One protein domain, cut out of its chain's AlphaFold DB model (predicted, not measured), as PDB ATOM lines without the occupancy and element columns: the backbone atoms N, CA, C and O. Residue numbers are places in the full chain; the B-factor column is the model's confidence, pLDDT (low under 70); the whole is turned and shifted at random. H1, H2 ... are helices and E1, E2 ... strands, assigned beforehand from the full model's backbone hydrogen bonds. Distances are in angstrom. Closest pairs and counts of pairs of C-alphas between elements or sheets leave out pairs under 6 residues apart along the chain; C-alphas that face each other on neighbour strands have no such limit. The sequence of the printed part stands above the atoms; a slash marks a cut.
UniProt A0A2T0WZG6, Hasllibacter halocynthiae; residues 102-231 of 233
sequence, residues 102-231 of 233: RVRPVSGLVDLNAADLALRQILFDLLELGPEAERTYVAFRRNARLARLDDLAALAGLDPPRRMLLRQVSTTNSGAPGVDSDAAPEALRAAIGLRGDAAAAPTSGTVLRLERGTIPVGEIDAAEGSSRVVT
ATOM      1  N   ARG A 102      27.631  45.397 -28.659       69.56
ATOM      2  CA  ARG A 102      27.379  44.722 -29.942       69.56
ATOM      3  C   ARG A 102      25.923  44.885 -30.349       69.56
ATOM      4  O   ARG A 102      25.041  44.860 -29.500       69.56
ATOM      5  N   VAL A 103      25.673  45.024 -31.645       68.62
ATOM      6  CA  VAL A 103      24.318  45.008 -32.204       68.62
ATOM      7  C   VAL A 103      24.092  43.657 -32.869       68.62
ATOM      8  O   VAL A 103      24.880  43.250 -33.721       68.62
ATOM      9  N   ARG A 104      23.024  42.965 -32.475       74.12
ATOM     10  CA  ARG A 104      22.611  41.671 -33.014       74.12
ATOM     11  C   ARG A 104      21.250  41.806 -33.696       74.12
ATOM     12  O   ARG A 104      20.358  42.422 -33.120       74.12
ATOM     13  N   PRO A 105      21.044  41.240 -34.889       77.12
ATOM     14  CA  PRO A 105      19.708  41.160 -35.462       77.12
ATOM     15  C   PRO A 105      18.806  40.258 -34.606       77.12
ATOM     16  O   PRO A 105      19.196  39.167 -34.194       77.12
ATOM     17  N   VAL A 106      17.587  40.717 -34.330       84.81
ATOM     18  CA  VAL A 106      16.578  39.960 -33.571       84.81
ATOM     19  C   VAL A 106      15.951  38.859 -34.427       84.81
ATOM     20  O   VAL A 106      15.378  37.927 -33.878       84.81
ATOM     21  N   SER A 107      16.135  38.898 -35.753       83.12
ATOM     22  CA  SER A 107      15.713  37.830 -36.668       83.12
ATOM     23  C   SER A 107      16.249  36.451 -36.275       83.12
ATOM     24  O   SER A 107      15.587  35.452 -36.527       83.12
ATOM     25  N   GLY A 108      17.414  36.387 -35.621       88.81
ATOM     26  CA  GLY A 108      17.998  35.149 -35.100       88.81
ATOM     27  C   GLY A 108      17.366  34.628 -33.801       88.81
ATOM     28  O   GLY A 108      17.847  33.642 -33.248       88.81
ATOM     29  N   LEU A 109      16.347  35.294 -33.254       93.00
ATOM     30  CA  LEU A 109      15.776  34.995 -31.941       93.00
ATOM     31  C   LEU A 109      14.321  34.554 -32.054       93.00
ATOM     32  O   LEU A 109      13.549  35.101 -32.834       93.00
ATOM     33  N   VAL A 110      13.925  33.603 -31.210       94.19
ATOM     34  CA  VAL A 110      12.543  33.119 -31.158       94.19
ATOM     35  C   VAL A 110      11.643  34.183 -30.543       94.19
ATOM     36  O   VAL A 110      11.800  34.528 -29.368       94.19
ATOM     37  N   ASP A 111      10.663  34.672 -31.297       94.06
ATOM     38  CA  ASP A 111       9.624  35.524 -30.733       94.06
ATOM     39  C   ASP A 111       8.587  34.703 -29.991       94.06
ATOM     40  O   ASP A 111       7.757  34.035 -30.598       94.06
ATOM     41  N   LEU A 112       8.556  34.794 -28.670       95.75
ATOM     42  CA  LEU A 112       7.577  34.045 -27.894       95.75
ATOM     43  C   LEU A 112       6.136  34.395 -28.300       95.75
ATOM     44  O   LEU A 112       5.269  33.523 -28.352       95.75
ATOM     45  N   ASN A 113       5.857  35.653 -28.637       95.12
ATOM     46  CA  ASN A 113       4.510  36.088 -28.973       95.12
ATOM     47  C   ASN A 113       4.053  35.640 -30.369       95.12
ATOM     48  O   ASN A 113       2.838  35.524 -30.555       95.12
ATOM     49  N   ALA A 114       4.966  35.399 -31.310       93.25
ATOM     50  CA  ALA A 114       4.634  35.109 -32.707       93.25
ATOM     51  C   ALA A 114       5.075  33.719 -33.197       93.25
ATOM     52  O   ALA A 114       4.505  33.241 -34.176       93.25
ATOM     53  N   ALA A 115       6.024  33.069 -32.517       93.44
ATOM     54  CA  ALA A 115       6.597  31.793 -32.924       93.44
ATOM     55  C   ALA A 115       5.532  30.715 -33.129       93.44
ATOM     56  O   ALA A 115       4.595  30.563 -32.332       93.44
ATOM     57  N   ASP A 116       5.719  29.935 -34.190       91.62
ATOM     58  CA  ASP A 116       4.892  28.768 -34.454       91.62
ATOM     59  C   ASP A 116       5.096  27.649 -33.411       91.62
ATOM     60  O   ASP A 116       5.911  27.726 -32.485       91.62
ATOM     61  N   LEU A 117       4.296  26.586 -33.536       92.31
ATOM     62  CA  LEU A 117       4.352  25.459 -32.608       92.31
ATOM     63  C   LEU A 117       5.704  24.731 -32.653       92.31
ATOM     64  O   LEU A 117       6.188  24.330 -31.598       92.31
ATOM     65  N   ALA A 118       6.299  24.558 -33.834       92.00
ATOM     66  CA  ALA A 118       7.526  23.786 -33.997       92.00
ATOM     67  C   ALA A 118       8.715  24.503 -33.346       92.00
ATOM     68  O   ALA A 118       9.435  23.910 -32.540       92.00
ATOM     69  N   LEU A 119       8.871  25.797 -33.623       92.56
ATOM     70  CA  LEU A 119       9.928  26.627 -33.062       92.56
ATOM     71  C   LEU A 119       9.760  26.821 -31.552       92.56
ATOM     72  O   LEU A 119      10.736  26.784 -30.802       92.56
ATOM     73  N   ARG A 120       8.516  26.959 -31.079       94.75
ATOM     74  CA  ARG A 120       8.229  26.984 -29.642       94.75
ATOM     75  C   ARG A 120       8.655  25.689 -28.958       94.75
ATOM     76  O   ARG A 120       9.260  25.756 -27.897       94.75
ATOM     77  N   GLN A 121       8.374  24.529 -29.545       94.56
ATOM     78  CA  GLN A 121       8.808  23.256 -28.967       94.56
ATOM     79  C   GLN A 121      10.334  23.129 -28.945       94.56
ATOM     80  O   GLN A 121      10.879  22.696 -27.939       94.56
ATOM     81  N   ILE A 122      11.031  23.568 -30.002       95.31
ATOM     82  CA  ILE A 122      12.503  23.628 -30.019       95.31
ATOM     83  C   ILE A 122      13.021  24.474 -28.853       95.31
ATOM     84  O   ILE A 122      13.930  24.058 -28.139       95.31
ATOM     85  N   LEU A 123      12.431  25.652 -28.639       96.19
ATOM     86  CA  LEU A 123      12.814  26.528 -27.538       96.19
ATOM     87  C   LEU A 123      12.552  25.888 -26.169       96.19
ATOM     88  O   LEU A 123      13.374  26.018 -25.266       96.19
ATOM     89  N   PHE A 124      11.408  25.229 -25.996       97.00
ATOM     90  CA  PHE A 124      11.031  24.622 -24.721       97.00
ATOM     91  C   PHE A 124      11.942  23.444 -24.383       97.00
ATOM     92  O   PHE A 124      12.424  23.372 -23.255       97.00
ATOM     93  N   ASP A 125      12.273  22.608 -25.364       96.50
ATOM     94  CA  ASP A 125      13.278  21.555 -25.223       96.50
ATOM     95  C   ASP A 125      14.652  22.131 -24.862       96.50
ATOM     96  O   ASP A 125      15.298  21.649 -23.935       96.50
ATOM     97  N   LEU A 126      15.082  23.193 -25.555       96.75
ATOM     98  CA  LEU A 126      16.368  23.853 -25.311       96.75
ATOM     99  C   LEU A 126      16.470  24.436 -23.892       96.75
ATOM    100  O   LEU A 126      17.553  24.486 -23.315       96.75
ATOM    101  N   LEU A 127      15.345  24.879 -23.326       97.25
ATOM    102  CA  LEU A 127      15.246  25.378 -21.954       97.25
ATOM    103  C   LEU A 127      14.951  24.272 -20.929       97.25
ATOM    104  O   LEU A 127      14.805  24.580 -19.745       97.25
ATOM    105  N   GLU A 128      14.854  23.013 -21.367       97.31
ATOM    106  CA  GLU A 128      14.467  21.854 -20.556       97.31
ATOM    107  C   GLU A 128      13.130  22.063 -19.821       97.31
ATOM    108  O   GLU A 128      12.941  21.668 -18.667       97.31
ATOM    109  N   LEU A 129      12.186  22.728 -20.488       96.00
ATOM    110  CA  LEU A 129      10.853  22.983 -19.966       96.00
ATOM    111  C   LEU A 129       9.972  21.745 -20.129       96.00
ATOM    112  O   LEU A 129       9.725  21.272 -21.235       96.00
ATOM    113  N   GLY A 130       9.444  21.242 -19.014       93.75
ATOM    114  CA  GLY A 130       8.487  20.138 -19.033       93.75
ATOM    115  C   GLY A 130       7.128  20.517 -19.652       93.75
ATOM    116  O   GLY A 130       6.781  21.698 -19.755       93.75
ATOM    117  N   PRO A 131       6.279  19.523 -19.971       95.12
ATOM    118  CA  PRO A 131       4.987  19.732 -20.638       95.12
ATOM    119  C   PRO A 131       3.970  20.546 -19.816       95.12
ATOM    120  O   PRO A 131       2.976  21.035 -20.355       95.12
ATOM    121  N   GLU A 132       4.169  20.681 -18.502       96.06
ATOM    122  CA  GLU A 132       3.353  21.562 -17.649       96.06
ATOM    123  C   GLU A 132       3.651  23.050 -17.900       96.06
ATOM    124  O   GLU A 132       2.732  23.874 -17.932       96.06
ATOM    125  N   ALA A 133       4.918  23.408 -18.144       95.44
ATOM    126  CA  ALA A 133       5.303  24.780 -18.466       95.44
ATOM    127  C   ALA A 133       4.741  25.199 -19.831       95.44
ATOM    128  O   ALA A 133       4.214  26.304 -19.966       95.44
ATOM    129  N   GLU A 134       4.766  24.301 -20.824       95.62
ATOM    130  CA  GLU A 134       4.145  24.543 -22.134       95.62
ATOM    131  C   GLU A 134       2.635  24.749 -22.019       95.62
ATOM    132  O   GLU A 134       2.102  25.723 -22.553       95.62
ATOM    133  N   ARG A 135       1.935  23.897 -21.260       95.75
ATOM    134  CA  ARG A 135       0.495  24.063 -21.017       95.75
ATOM    135  C   ARG A 135       0.171  25.391 -20.340       95.75
ATOM    136  O   ARG A 135      -0.745  26.086 -20.783       95.75
ATOM    137  N   THR A 136       0.939  25.764 -19.318       96.38
ATOM    138  CA  THR A 136       0.791  27.042 -18.605       96.38
ATOM    139  C   THR A 136       1.013  28.222 -19.547       96.38
ATOM    140  O   THR A 136       0.207  29.152 -19.592       96.38
ATOM    141  N   TYR A 137       2.058  28.151 -20.369       96.50
ATOM    142  CA  TYR A 137       2.371  29.162 -21.366       96.50
ATOM    143  C   TYR A 137       1.263  29.315 -22.418       96.50
ATOM    144  O   TYR A 137       0.807  30.427 -22.694       96.50
ATOM    145  N   VAL A 138       0.776  28.207 -22.981       95.31
ATOM    146  CA  VAL A 138      -0.317  28.207 -23.965       95.31
ATOM    147  C   VAL A 138      -1.603  28.761 -23.351       95.31
ATOM    148  O   VAL A 138      -2.289  29.557 -23.993       95.31
ATOM    149  N   ALA A 139      -1.925  28.391 -22.108       96.25
ATOM    150  CA  ALA A 139      -3.082  28.923 -21.392       96.25
ATOM    151  C   ALA A 139      -2.967  30.440 -21.163       96.25
ATOM    152  O   ALA A 139      -3.933  31.168 -21.399       96.25
ATOM    153  N   PHE A 140      -1.785  30.932 -20.782       96.25
ATOM    154  CA  PHE A 140      -1.512  32.364 -20.655       96.25
ATOM    155  C   PHE A 140      -1.675  33.091 -21.998       96.25
ATOM    156  O   PHE A 140      -2.390  34.094 -22.084       96.25
ATOM    157  N   ARG A 141      -1.089  32.553 -23.078       95.06
ATOM    158  CA  ARG A 141      -1.097  33.184 -24.411       95.06
ATOM    159  C   ARG A 141      -2.476  33.327 -25.042       95.06
ATOM    160  O   ARG A 141      -2.647  34.200 -25.889       95.06
ATOM    161  N   ARG A 142      -3.456  32.521 -24.626       94.69
ATOM    162  CA  ARG A 142      -4.858  32.676 -25.052       94.69
ATOM    163  C   ARG A 142      -5.482  33.987 -24.574       94.69
ATOM    164  O   ARG A 142      -6.400  34.473 -25.219       94.69
ATOM    165  N   ASN A 143      -4.984  34.544 -23.471       95.69
ATOM    166  CA  ASN A 143      -5.579  35.708 -22.815       95.69
ATOM    167  C   ASN A 143      -4.688  36.954 -22.881       95.69
ATOM    168  O   ASN A 143      -5.196  38.071 -22.843       95.69
ATOM    169  N   ALA A 144      -3.366  36.781 -22.969       95.44
ATOM    170  CA  ALA A 144      -2.415  37.883 -22.904       95.44
ATOM    171  C   ALA A 144      -1.169  37.645 -23.767       95.44
ATOM    172  O   ALA A 144      -0.810  36.515 -24.103       95.44
ATOM    173  N   ARG A 145      -0.484  38.735 -24.123       94.81
ATOM    174  CA  ARG A 145       0.873  38.710 -24.694       94.81
ATOM    175  C   ARG A 145       1.895  38.799 -23.568       94.81
ATOM    176  O   ARG A 145       1.623  39.437 -22.555       94.81
ATOM    177  N   LEU A 146       3.061  38.186 -23.758       93.38
ATOM    178  CA  LEU A 146       4.193  38.436 -22.869       93.38
ATOM    179  C   LEU A 146       4.681  39.860 -23.116       93.38
ATOM    180  O   LEU A 146       4.949  40.222 -24.266       93.38
ATOM    181  N   ALA A 147       4.779  40.649 -22.049       89.00
ATOM    182  CA  ALA A 147       5.366  41.980 -22.112       89.00
ATOM    183  C   ALA A 147       6.892  41.895 -22.007       89.00
ATOM    184  O   ALA A 147       7.601  42.735 -22.556       89.00
ATOM    185  N   ARG A 148       7.397  40.888 -21.282       89.94
ATOM    186  CA  ARG A 148       8.821  40.683 -21.009       89.94
ATOM    187  C   ARG A 148       9.180  39.203 -21.058       89.94
ATOM    188  O   ARG A 148       8.362  38.336 -20.762       89.94
ATOM    189  N   LEU A 149      10.453  38.909 -21.325       93.38
ATOM    190  CA  LEU A 149      10.991  37.547 -21.191       93.38
ATOM    191  C   LEU A 149      10.913  37.031 -19.744       93.38
ATOM    192  O   LEU A 149      10.720  35.837 -19.523       93.38
ATOM    193  N   ASP A 150      11.005  37.932 -18.761       92.69
ATOM    194  CA  ASP A 150      10.888  37.575 -17.343       92.69
ATOM    195  C   ASP A 150       9.498  37.041 -16.975       92.69
ATOM    196  O   ASP A 150       9.384  36.268 -16.025       92.69
ATOM    197  N   ASP A 151       8.460  37.379 -17.747       93.31
ATOM    198  CA  ASP A 151       7.113  36.848 -17.541       93.31
ATOM    199  C   ASP A 151       7.100  35.332 -17.795       93.31
ATOM    200  O   ASP A 151       6.586  34.569 -16.977       93.31
ATOM    201  N   LEU A 152       7.741  34.867 -18.880       95.88
ATOM    202  CA  LEU A 152       7.891  33.432 -19.148       95.88
ATOM    203  C   LEU A 152       8.774  32.766 -18.090       95.88
ATOM    204  O   LEU A 152       8.438  31.686 -17.610       95.88
ATOM    205  N   ALA A 153       9.879  33.405 -17.703       95.62
ATOM    206  CA  ALA A 153      10.759  32.868 -16.671       95.62
ATOM    207  C   ALA A 153      10.040  32.663 -15.331       95.62
ATOM    208  O   ALA A 153      10.277  31.659 -14.660       95.62
ATOM    209  N   ALA A 154       9.167  33.597 -14.949       94.75
ATOM    210  CA  ALA A 154       8.347  33.492 -13.751       94.75
ATOM    211  C   ALA A 154       7.274  32.402 -13.895       94.75
ATOM    212  O   ALA A 154       7.147  31.565 -13.005       94.75
ATOM    213  N   LEU A 155       6.554  32.371 -15.024       94.69
ATOM    214  CA  LEU A 155       5.517  31.370 -15.307       94.69
ATOM    215  C   LEU A 155       6.063  29.939 -15.304       94.69
ATOM    216  O   LEU A 155       5.411  29.032 -14.795       94.69
ATOM    217  N   ALA A 156       7.249  29.738 -15.876       95.56
ATOM    218  CA  ALA A 156       7.864  28.426 -16.031       95.56
ATOM    219  C   ALA A 156       8.819  28.049 -14.885       95.56
ATOM    220  O   ALA A 156       9.421  26.979 -14.923       95.56
ATOM    221  N   GLY A 157       8.983  28.912 -13.875       95.38
ATOM    222  CA  GLY A 157       9.858  28.641 -12.732       95.38
ATOM    223  C   GLY A 157      11.338  28.490 -13.104       95.38
ATOM    224  O   GLY A 157      12.037  27.682 -12.499       95.38
ATOM    225  N   LEU A 158      11.824  29.249 -14.094       96.25
ATOM    226  CA  LEU A 158      13.202  29.136 -14.573       96.25
ATOM    227  C   LEU A 158      14.217  29.568 -13.509       96.25
ATOM    228  O   LEU A 158      14.084  30.634 -12.892       96.25
ATOM    229  N   ASP A 159      15.273  28.773 -13.365       96.50
ATOM    230  CA  ASP A 159      16.473  29.107 -12.598       96.50
ATOM    231  C   ASP A 159      17.347  30.162 -13.323       96.50
ATOM    232  O   ASP A 159      17.110  30.483 -14.494       96.50
ATOM    233  N   PRO A 160      18.347  30.767 -12.650       95.25
ATOM    234  CA  PRO A 160      19.174  31.804 -13.267       95.25
ATOM    235  C   PRO A 160      19.904  31.375 -14.557       95.25
ATOM    236  O   PRO A 160      19.884  32.165 -15.508       95.25
ATOM    237  N   PRO A 161      20.502  30.167 -14.663       95.75
ATOM    238  CA  PRO A 161      21.102  29.698 -15.914       95.75
ATOM    239  C   PRO A 161      20.113  29.653 -17.085       95.75
ATOM    240  O   PRO A 161      20.402  30.199 -18.152       95.75
ATOM    241  N   ARG A 162      18.913  29.093 -16.886       96.75
ATOM    242  CA  ARG A 162      17.892  29.014 -17.943       96.75
ATOM    243  C   ARG A 162      17.300  30.377 -18.287       96.75
ATOM    244  O   ARG A 162      16.986  30.625 -19.446       96.75
ATOM    245  N   ARG A 163      17.205  31.307 -17.328       96.12
ATOM    246  CA  ARG A 163      16.832  32.710 -17.609       96.12
ATOM    247  C   ARG A 163      17.838  33.404 -18.514       96.12
ATOM    248  O   ARG A 163      17.441  34.160 -19.399       96.12
ATOM    249  N   MET A 164      19.128  33.167 -18.284       93.06
ATOM    250  CA  MET A 164      20.180  33.704 -19.143       93.06
ATOM    251  C   MET A 164      20.062  33.124 -20.553       93.06
ATOM    252  O   MET A 164      20.065  33.883 -21.520       93.06
ATOM    253  N   LEU A 165      19.877  31.806 -20.666       95.19
ATOM    254  CA  LEU A 165      19.681  31.147 -21.956       95.19
ATOM    255  C   LEU A 165      18.448  31.696 -22.686       95.19
ATOM    256  O   LEU A 165      18.572  32.113 -23.832       95.19
ATOM    257  N   LEU A 166      17.300  31.821 -22.007       96.31
ATOM    258  CA  LEU A 166      16.077  32.419 -22.559       96.31
ATOM    259  C   LEU A 166      16.337  33.815 -23.150       96.31
ATOM    260  O   LEU A 166      15.890  34.120 -24.253       96.31
ATOM    261  N   ARG A 167      17.102  34.663 -22.451       93.50
ATOM    262  CA  ARG A 167      17.479  35.997 -22.951       93.50
ATOM    263  C   ARG A 167      18.372  35.939 -24.185       93.50
ATOM    264  O   ARG A 167      18.278  36.825 -25.026       93.50
ATOM    265  N   GLN A 168      19.214  34.919 -24.307       93.19
ATOM    266  CA  GLN A 168      20.120  34.763 -25.443       93.19
ATOM    267  C   GLN A 168      19.424  34.265 -26.709       93.19
ATOM    268  O   GLN A 168      19.895  34.598 -27.792       93.19
ATOM    269  N   VAL A 169      18.342  33.487 -26.586       95.62
ATOM    270  CA  VAL A 169      17.695  32.803 -27.723       95.62
ATOM    271  C   VAL A 169      16.289  33.306 -28.052       95.62
ATOM    272  O   VAL A 169      15.694  32.843 -29.023       95.62
ATOM    273  N   SER A 170      15.738  34.245 -27.275       95.44
ATOM    274  CA  SER A 170      14.349  34.688 -27.440       95.44
ATOM    275  C   SER A 170      14.150  36.202 -27.358       95.44
ATOM    276  O   SER A 170      14.967  36.950 -26.812       95.44
ATOM    277  N   THR A 171      13.020  36.651 -27.898       94.12
ATOM    278  CA  THR A 171      12.470  38.013 -27.846       94.12
ATOM    279  C   THR A 171      10.947  37.951 -27.641       94.12
ATOM    280  O   THR A 171      10.343  36.879 -27.691       94.12
ATOM    281  N   THR A 172      10.313  39.095 -27.390       92.81
ATOM    282  CA  THR A 172       8.848  39.253 -27.361       92.81
ATOM    283  C   THR A 172       8.324  40.202 -28.445       92.81
ATOM    284  O   THR A 172       7.107  40.412 -28.512       92.81
ATOM    285  N   ASN A 173       9.217  40.811 -29.241       83.50
ATOM    286  CA  ASN A 173       8.924  42.043 -29.983       83.50
ATOM    287  C   ASN A 173       9.330  42.034 -31.466       83.50
ATOM    288  O   ASN A 173       9.244  43.077 -32.106       83.50
ATOM    289  N   SER A 174       9.770  40.915 -32.039       82.19
ATOM    290  CA  SER A 174      10.086  40.873 -33.476       82.19
ATOM    291  C   SER A 174       8.844  40.769 -34.367       82.19
ATOM    292  O   SER A 174       8.881  41.165 -35.524       82.19
ATOM    293  N   GLY A 175       7.753  40.193 -33.850       83.88
ATOM    294  CA  GLY A 175       6.569  39.824 -34.622       83.88
ATOM    295  C   GLY A 175       6.771  38.651 -35.591       83.88
ATOM    296  O   GLY A 175       5.807  38.257 -36.244       83.88
ATOM    297  N   ALA A 176       7.976  38.081 -35.686       83.81
ATOM    298  CA  ALA A 176       8.300  37.040 -36.651       83.81
ATOM    299  C   ALA A 176       7.836  35.649 -36.173       83.81
ATOM    300  O   ALA A 176       8.118  35.268 -35.033       83.81
ATOM    301  N   PRO A 177       7.150  34.861 -37.024       87.94
ATOM    302  CA  PRO A 177       6.739  33.503 -36.669       87.94
ATOM    303  C   PRO A 177       7.875  32.470 -36.732       87.94
ATOM    304  O   PRO A 177       7.737  31.398 -36.145       87.94
ATOM    305  N   GLY A 178       8.981  32.789 -37.413       88.44
ATOM    306  CA  GLY A 178      10.162  31.930 -37.536       88.44
ATOM    307  C   GLY A 178      11.461  32.658 -37.194       88.44
ATOM    308  O   GLY A 178      11.435  33.782 -36.692       88.44
ATOM    309  N   VAL A 179      12.592  32.000 -37.460       89.38
ATOM    310  CA  VAL A 179      13.940  32.480 -37.115       89.38
ATOM    311  C   VAL A 179      14.868  32.398 -38.322       89.38
ATOM    312  O   VAL A 179      14.874  31.415 -39.057       89.38
ATOM    313  N   ASP A 180      15.699  33.421 -38.488       87.19
ATOM    314  CA  ASP A 180      16.851  33.420 -39.381       87.19
ATOM    315  C   ASP A 180      17.965  32.549 -38.774       87.19
ATOM    316  O   ASP A 180      18.628  32.933 -37.804       87.19
ATOM    317  N   SER A 181      18.151  31.345 -39.319       87.62
ATOM    318  CA  SER A 181      19.106  30.358 -38.802       87.62
ATOM    319  C   SER A 181      20.561  30.822 -38.871       87.62
ATOM    320  O   SER A 181      21.364  30.442 -38.010       87.62
ATOM    321  N   ASP A 182      20.904  31.666 -39.847       85.50
ATOM    322  CA  ASP A 182      22.261  32.186 -40.023       85.50
ATOM    323  C   ASP A 182      22.583  33.227 -38.947       85.50
ATOM    324  O   ASP A 182      23.699  33.261 -38.410       85.50
ATOM    325  N   ALA A 183      21.576  34.008 -38.550       85.88
ATOM    326  CA  ALA A 183      21.643  34.967 -37.450       85.88
ATOM    327  C   ALA A 183      21.435  34.347 -36.054       85.88
ATOM    328  O   ALA A 183      21.722  34.998 -35.043       85.88
ATOM    329  N   ALA A 184      20.932  33.111 -35.969       90.50
ATOM    330  CA  ALA A 184      20.578  32.480 -34.701       90.50
ATOM    331  C   ALA A 184      21.799  32.184 -33.808       90.50
ATOM    332  O   ALA A 184      22.851  31.792 -34.326       90.50
ATOM    333  N   PRO A 185      21.682  32.308 -32.468       92.38
ATOM    334  CA  PRO A 185      22.710  31.856 -31.530       92.38
ATOM    335  C   PRO A 185      23.048  30.377 -31.729       92.38
ATOM    336  O   PRO A 185      22.164  29.580 -32.034       92.38
ATOM    337  N   GLU A 186      24.301  29.991 -31.474       93.56
ATOM    338  CA  GLU A 186      24.796  28.623 -31.704       93.56
ATOM    339  C   GLU A 186      23.923  27.544 -31.046       93.56
ATOM    340  O   GLU A 186      23.558  26.573 -31.701       93.56
ATOM    341  N   ALA A 187      23.504  27.754 -29.794       93.88
ATOM    342  CA  ALA A 187      22.627  26.825 -29.079       93.88
ATOM    343  C   ALA A 187      21.270  26.625 -29.782       93.88
ATOM    344  O   ALA A 187      20.795  25.500 -29.916       93.88
ATOM    345  N   LEU A 188      20.666  27.712 -30.277       94.12
ATOM    346  CA  LEU A 188      19.403  27.654 -31.011       94.12
ATOM    347  C   LEU A 188      19.599  27.031 -32.397       94.12
ATOM    348  O   LEU A 188      18.803  26.197 -32.811       94.12
ATOM    349  N   ARG A 189      20.682  27.384 -33.093       92.75
ATOM    350  CA  ARG A 189      21.026  26.825 -34.406       92.75
ATOM    351  C   ARG A 189      21.248  25.315 -34.336       92.75
ATOM    352  O   ARG A 189      20.730  24.591 -35.180       92.75
ATOM    353  N   ALA A 190      21.957  24.840 -33.311       93.19
ATOM    354  CA  ALA A 190      22.138  23.415 -33.054       93.19
ATOM    355  C   ALA A 190      20.790  22.717 -32.800       93.19
ATOM    356  O   ALA A 190      20.523  21.670 -33.386       93.19
ATOM    357  N   ALA A 191      19.911  23.323 -31.996       92.44
ATOM    358  CA  ALA A 191      18.587  22.772 -31.707       92.44
ATOM    359  C   ALA A 191      17.670  22.724 -32.947       92.44
ATOM    360  O   ALA A 191      16.952  21.744 -33.141       92.44
ATOM    361  N   ILE A 192      17.732  23.739 -33.817       91.12
ATOM    362  CA  ILE A 192      17.019  23.762 -35.104       91.12
ATOM    363  C   ILE A 192      17.561  22.669 -36.034       91.12
ATOM    364  O   ILE A 192      16.785  21.884 -36.575       91.12
ATOM    365  N   GLY A 193      18.888  22.558 -36.170       88.75
ATOM    366  CA  GLY A 193      19.530  21.567 -37.040       88.75
ATOM    367  C   GLY A 193      19.190  20.115 -36.685       88.75
ATOM    368  O   GLY A 193      19.096  19.272 -37.573       88.75
ATOM    369  N   LEU A 194      18.931  19.823 -35.405       82.69
ATOM    370  CA  LEU A 194      18.488  18.500 -34.949       82.69
ATOM    371  C   LEU A 194      17.039  18.163 -35.343       82.69
ATOM    372  O   LEU A 194      16.690  16.985 -35.398       82.69
ATOM    373  N   ARG A 195      16.191  19.169 -35.598       80.12
ATOM    374  CA  ARG A 195      14.756  18.991 -35.894       80.12
ATOM    375  C   ARG A 195      14.366  19.217 -37.367       80.12
ATOM    376  O   ARG A 195      13.232  18.905 -37.723       80.12
ATOM    377  N   GLY A 196      15.284  19.678 -38.223       69.69
ATOM    378  CA  GLY A 196      15.074  19.870 -39.670       69.69
ATOM    379  C   GLY A 196      14.490  21.238 -40.070       69.69
ATOM    380  O   GLY A 196      14.263  22.095 -39.221       69.69
ATOM    381  N   ASP A 197      14.235  21.431 -41.375       62.75
ATOM    382  CA  ASP A 197      13.915  22.711 -42.064       62.75
ATOM    383  C   ASP A 197      12.633  23.454 -41.610       62.75
ATOM    384  O   ASP A 197      12.252  24.469 -42.194       62.75
ATOM    385  N   ALA A 198      11.948  22.999 -40.560       55.66
ATOM    386  CA  ALA A 198      10.647  23.531 -40.142       55.66
ATOM    387  C   ALA A 198      10.676  24.968 -39.570       55.66
ATOM    388  O   ALA A 198       9.614  25.518 -39.305       55.66
ATOM    389  N   ALA A 199      11.848  25.582 -39.370       58.34
ATOM    390  CA  ALA A 199      11.987  26.881 -38.694       58.34
ATOM    391  C   ALA A 199      12.241  28.085 -39.626       58.34
ATOM    392  O   ALA A 199      12.282  29.224 -39.152       58.34
ATOM    393  N   ALA A 200      12.425  27.857 -40.932       56.75
ATOM    394  CA  ALA A 200      12.753  28.919 -41.879       56.75
ATOM    395  C   ALA A 200      11.484  29.671 -42.315       56.75
ATOM    396  O   ALA A 200      10.745  29.215 -43.187       56.75
ATOM    397  N   ALA A 201      11.231  30.840 -41.725       57.62
ATOM    398  CA  ALA A 201      10.190  31.757 -42.187       57.62
ATOM    399  C   ALA A 201      10.808  33.086 -42.653       57.62
ATOM    400  O   ALA A 201      11.813  33.522 -42.088       57.62
ATOM    401  N   PRO A 202      10.212  33.754 -43.659       51.88
ATOM    402  CA  PRO A 202      10.699  35.037 -44.146       51.88
ATOM    403  C   PRO A 202      10.593  36.102 -43.051       51.88
ATOM    404  O   PRO A 202       9.529  36.339 -42.476       51.88
ATOM    405  N   THR A 203      11.710  36.763 -42.774       52.03
ATOM    406  CA  THR A 203      11.808  37.870 -41.828       52.03
ATOM    407  C   THR A 203      11.337  39.158 -42.497       52.03
ATOM    408  O   THR A 203      11.975  39.679 -43.407       52.03
ATOM    409  N   SER A 204      10.191  39.683 -42.055       48.78
ATOM    410  CA  SER A 204       9.767  41.049 -42.372       48.78
ATOM    411  C   SER A 204      10.077  41.935 -41.169       48.78
ATOM    412  O   SER A 204       9.457  41.790 -40.119       48.78
ATOM    413  N   GLY A 205      11.069  42.814 -41.320       55.50
ATOM    414  CA  GLY A 205      11.479  43.797 -40.313       55.50
ATOM    415  C   GLY A 205      12.890  43.566 -39.766       55.50
ATOM    416  O   GLY A 205      13.242  42.477 -39.319       55.50
ATOM    417  N   THR A 206      13.712  44.620 -39.781       62.28
ATOM    418  CA  THR A 206      15.049  44.607 -39.169       62.28
ATOM    419  C   THR A 206      14.930  45.125 -37.738       62.28
ATOM    420  O   THR A 206      15.190  46.293 -37.469       62.28
ATOM    421  N   VAL A 207      14.511  44.276 -36.800       64.25
ATOM    422  CA  VAL A 207      14.630  44.618 -35.375       64.25
ATOM    423  C   VAL A 207      16.060  44.303 -34.932       64.25
ATOM    424  O   VAL A 207      16.579  43.216 -35.189       64.25
ATOM    425  N   LEU A 208      16.730  45.264 -34.300       69.06
ATOM    426  CA  LEU A 208      18.104  45.146 -33.813       69.06
ATOM    427  C   LEU A 208      18.118  45.138 -32.287       69.06
ATOM    428  O   LEU A 208      17.484  45.974 -31.657       69.06
ATOM    429  N   ARG A 209      18.882  44.233 -31.685       72.75
ATOM    430  CA  ARG A 209      19.122  44.164 -30.246       72.75
ATOM    431  C   ARG A 209      20.520  44.670 -29.928       72.75
ATOM    432  O   ARG A 209      21.492  44.222 -30.528       72.75
ATOM    433  N   LEU A 210      20.629  45.588 -28.979       70.31
ATOM    434  CA  LEU A 210      21.909  46.024 -28.431       70.31
ATOM    435  C   LEU A 210      22.275  45.136 -27.239       70.31
ATOM    436  O   LEU A 210      21.438  44.884 -26.376       70.31
ATOM    437  N   GLU A 211      23.524  44.698 -27.165       69.75
ATOM    438  CA  GLU A 211      24.066  43.842 -26.110       69.75
ATOM    439  C   GLU A 211      25.353  44.458 -25.537       69.75
ATOM    440  O   GLU A 211      26.122  45.064 -26.282       69.75
ATOM    441  N   ARG A 212      25.615  44.284 -24.234       68.62
ATOM    442  CA  ARG A 212      26.913  44.536 -23.579       68.62
ATOM    443  C   ARG A 212      27.437  43.197 -23.065       68.62
ATOM    444  O   ARG A 212      26.909  42.646 -22.099       68.62
ATOM    445  N   GLY A 213      28.432  42.629 -23.741       75.88
ATOM    446  CA  GLY A 213      28.804  41.223 -23.541       75.88
ATOM    447  C   GLY A 213      27.667  40.276 -23.954       75.88
ATOM    448  O   GLY A 213      27.295  40.244 -25.121       75.88
ATOM    449  N   THR A 214      27.118  39.510 -23.005       63.00
ATOM    450  CA  THR A 214      25.952  38.619 -23.203       63.00
ATOM    451  C   THR A 214      24.638  39.214 -22.687       63.00
ATOM    452  O   THR A 214      23.602  38.550 -22.733       63.00
ATOM    453  N   ILE A 215      24.672  40.446 -22.169       63.22
ATOM    454  CA  ILE A 215      23.527  41.081 -21.521       63.22
ATOM    455  C   ILE A 215      22.797  41.953 -22.549       63.22
ATOM    456  O   ILE A 215      23.412  42.886 -23.070       63.22
ATOM    457  N   PRO A 216      21.510  41.703 -22.843       59.31
ATOM    458  CA  PRO A 216      20.724  42.588 -23.692       59.31
ATOM    459  C   PRO A 216      20.496  43.933 -22.993       59.31
ATOM    460  O   PRO A 216      20.095  43.981 -21.832       59.31
ATOM    461  N   VAL A 217      20.764  45.017 -23.719       61.97
ATOM    462  CA  VAL A 217      20.670  46.413 -23.267       61.97
ATOM    463  C   VAL A 217      19.656  47.205 -24.083       61.97
ATOM    464  O   VAL A 217      19.361  48.307 -23.668       61.97
ATOM    465  N   GLY A 218      19.139  46.713 -25.219       59.28
ATOM    466  CA  GLY A 218      18.249  47.476 -26.115       59.28
ATOM    467  C   GLY A 218      17.558  46.639 -27.178       59.28
ATOM    468  O   GLY A 218      18.149  45.668 -27.628       59.28
ATOM    469  N   GLU A 219      16.364  47.040 -27.627       57.81
ATOM    470  CA  GLU A 219      15.786  46.624 -28.915       57.81
ATOM    471  C   GLU A 219      15.349  47.864 -29.717       57.81
ATOM    472  O   GLU A 219      14.857  48.847 -29.163       57.81
ATOM    473  N   ILE A 220      15.573  47.832 -31.028       61.50
ATOM    474  CA  ILE A 220      15.334  48.926 -31.968       61.50
ATOM    475  C   ILE A 220      14.550  48.352 -33.132       61.50
ATOM    476  O   ILE A 220      15.052  47.472 -33.830       61.50
ATOM    477  N   ASP A 221      13.351  48.866 -33.364       56.38
ATOM    478  CA  ASP A 221      12.594  48.541 -34.563       56.38
ATOM    479  C   ASP A 221      13.043  49.467 -35.704       56.38
ATOM    480  O   ASP A 221      12.865  50.687 -35.630       56.38
ATOM    481  N   ALA A 222      13.686  48.894 -36.728       55.72
ATOM    482  CA  ALA A 222      14.091  49.601 -37.942       55.72
ATOM    483  C   ALA A 222      13.173  49.259 -39.127       55.72
ATOM    484  O   ALA A 222      13.646  49.029 -40.241       55.72
ATOM    485  N   ALA A 223      11.859  49.198 -38.901       52.09
ATOM    486  CA  ALA A 223      10.883  49.211 -39.984       52.09
ATOM    487  C   ALA A 223      11.016  50.494 -40.836       52.09
ATOM    488  O   ALA A 223      11.256  51.588 -40.308       52.09
ATOM    489  N   GLU A 224      10.856  50.365 -42.160       44.06
ATOM    490  CA  GLU A 224      10.907  51.485 -43.110       44.06
ATOM    491  C   GLU A 224       9.982  52.631 -42.653       44.06
ATOM    492  O   GLU A 224       8.771  52.463 -42.514       44.06
ATOM    493  N   GLY A 225      10.559  53.806 -42.378       43.88
ATOM    494  CA  GLY A 225       9.812  55.022 -42.031       43.88
ATOM    495  C   GLY A 225       9.353  55.170 -40.571       43.88
ATOM    496  O   GLY A 225       8.740  56.186 -40.248       43.88
ATOM    497  N   SER A 226       9.657  54.229 -39.667       41.88
ATOM    498  CA  SER A 226       9.315  54.344 -38.238       41.88
ATOM    499  C   SER A 226      10.443  53.821 -37.348       41.88
ATOM    500  O   SER A 226      10.497  52.640 -37.027       41.88
ATOM    501  N   SER A 227      11.311  54.715 -36.866       42.16
ATOM    502  CA  SER A 227      12.248  54.387 -35.786       42.16
ATOM    503  C   SER A 227      11.520  54.449 -34.443       42.16
ATOM    504  O   SER A 227      11.447  55.501 -33.812       42.16
ATOM    505  N   ARG A 228      10.944  53.328 -34.001       42.41
ATOM    506  CA  ARG A 228      10.416  53.208 -32.636       42.41
ATOM    507  C   ARG A 228      11.472  52.558 -31.752       42.41
ATOM    508  O   ARG A 228      11.814  51.391 -31.923       42.41
ATOM    509  N   VAL A 229      11.973  53.320 -30.782       43.41
ATOM    510  CA  VAL A 229      12.737  52.755 -29.665       43.41
ATOM    511  C   VAL A 229      11.736  52.019 -28.780       43.41
ATOM    512  O   VAL A 229      10.889  52.648 -28.144       43.41
ATOM    513  N   VAL A 230      11.792  50.687 -28.769       47.50
ATOM    514  CA  VAL A 230      10.982  49.887 -27.851       47.50
ATOM    515  C   VAL A 230      11.708  49.886 -26.508       47.50
ATOM    516  O   VAL A 230      12.840  49.428 -26.385       47.50
ATOM    517  N   THR A 231      11.069  50.511 -25.522       38.88
ATOM    518  CA  THR A 231      11.586  50.780 -24.177       38.88
ATOM    519  C   THR A 231      12.202  49.551 -23.501       38.88
ATOM    520  O   THR A 231      11.692  48.438 -23.610       38.88
TER     521      THR A 231
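AT A GLANCE: This is residues 102 to 231 of the 233 residues of a protein of Hasllibacter halocynthiae (UniProt A0A2T0WZG6). Five short helices crossing at steep angles make one end of this domain, and a small, twisted sheet of four strands makes the other, with H4 only grazing the sheet. H1 to H4 follow one another round an incomplete ring, in which H1 comes close to H2 and H4 without clearly touching them, and H5 packs on H1; a short parallel pairing of residues 110 to 111 with 170 to 171 lies between the helices and the sheet. The printed part has 130 residues, with five named helices and four named strands in the order E1 H1 H2 H3 H4 H5 E2 E3 E4. The sheet's order is E1 E2 E3 E4, antiparallel throughout, and the class is mixed, helices and strands. The whole is compact, with a radius of gyration of the C-alphas of 13.9 A and a rounded outline spanning 41 by 31 by 30 A.

HOW THE PARTS SIT: Start with E1, residues 102 to 105, an edge strand of the sheet. Its antiparallel neighbour is E2, residues 207 to 212; look for N 104 and O 209, 2.8 A apart and within hydrogen-bond range. On the other side of E2 is E3, residues 215 to 223, antiparallel to it, with N 210 and O 218 at 2.8 A. E3 forms the next hairpin with E4, residues 226 to 230, the other edge strand, where N 226 and O 223 are 3.2 A apart. E2 and E3 are a hairpin too, and E2 E3 E4 make a meander, each strand the antiparallel neighbour of the one before. The sheet is only just strongly twisted, with C-alphas up to 4.1 A off its best plane. Now go to H4, residues 160 to 169, which only grazes the sheet with its residues 164 to 168. H4 touches H3, residues 149 to 155, at a steep tilt of 45 degrees, opposite ways; their closest C-alphas are those of Ala 153 and Arg 163, 6.1 A. H3 touches H2, residues 131 to 141, at a steep tilt of 61 degrees, and the closest C-alphas, of Tyr 137 and Leu 155, are 7.2 A apart. H1, residues 117 to 126, touches H5, residues 186 to 195, at a steep tilt of 56 degrees, with the C-alphas of Ile 122 and Ala 191 closest at 6.4 A. H1, H2, H3 and H5 are not on the sheet. In H1, H2, H3 and H4 every O i to N i+4 pair is within hydrogen-bond range; in H5 5 of 6 are.

IN THESE COORDINATES: Find C-alpha 102 at (27.379, 44.722, -29.942), where E1 begins. H1 starts at C-alpha 117, at (4.352, 25.459, -32.608), and runs 14.1 A; H2 then measures 15.2 A, H4 14.6 A and H5 14.5 A, while H3 is shorter. Further on, E2 runs 17.0 A and E3, the longest strand by residues, 23.8 A. E4 ends at C-alpha 230, at (10.982, 49.887, -27.851).

THE WHOLE: Look for the two C-alphas farthest apart, those of Glu 132 and Gly 225, at 41.9 A. The printed part has no cut. The long links are E1 to H1, H4 to H5 and H5 to E2. The mean pLDDT of the printed part is 82.3; in the B-factor column you will find values under 70 at residues 102 to 103, 196 to 208, 211 to 212 and 214 to 231.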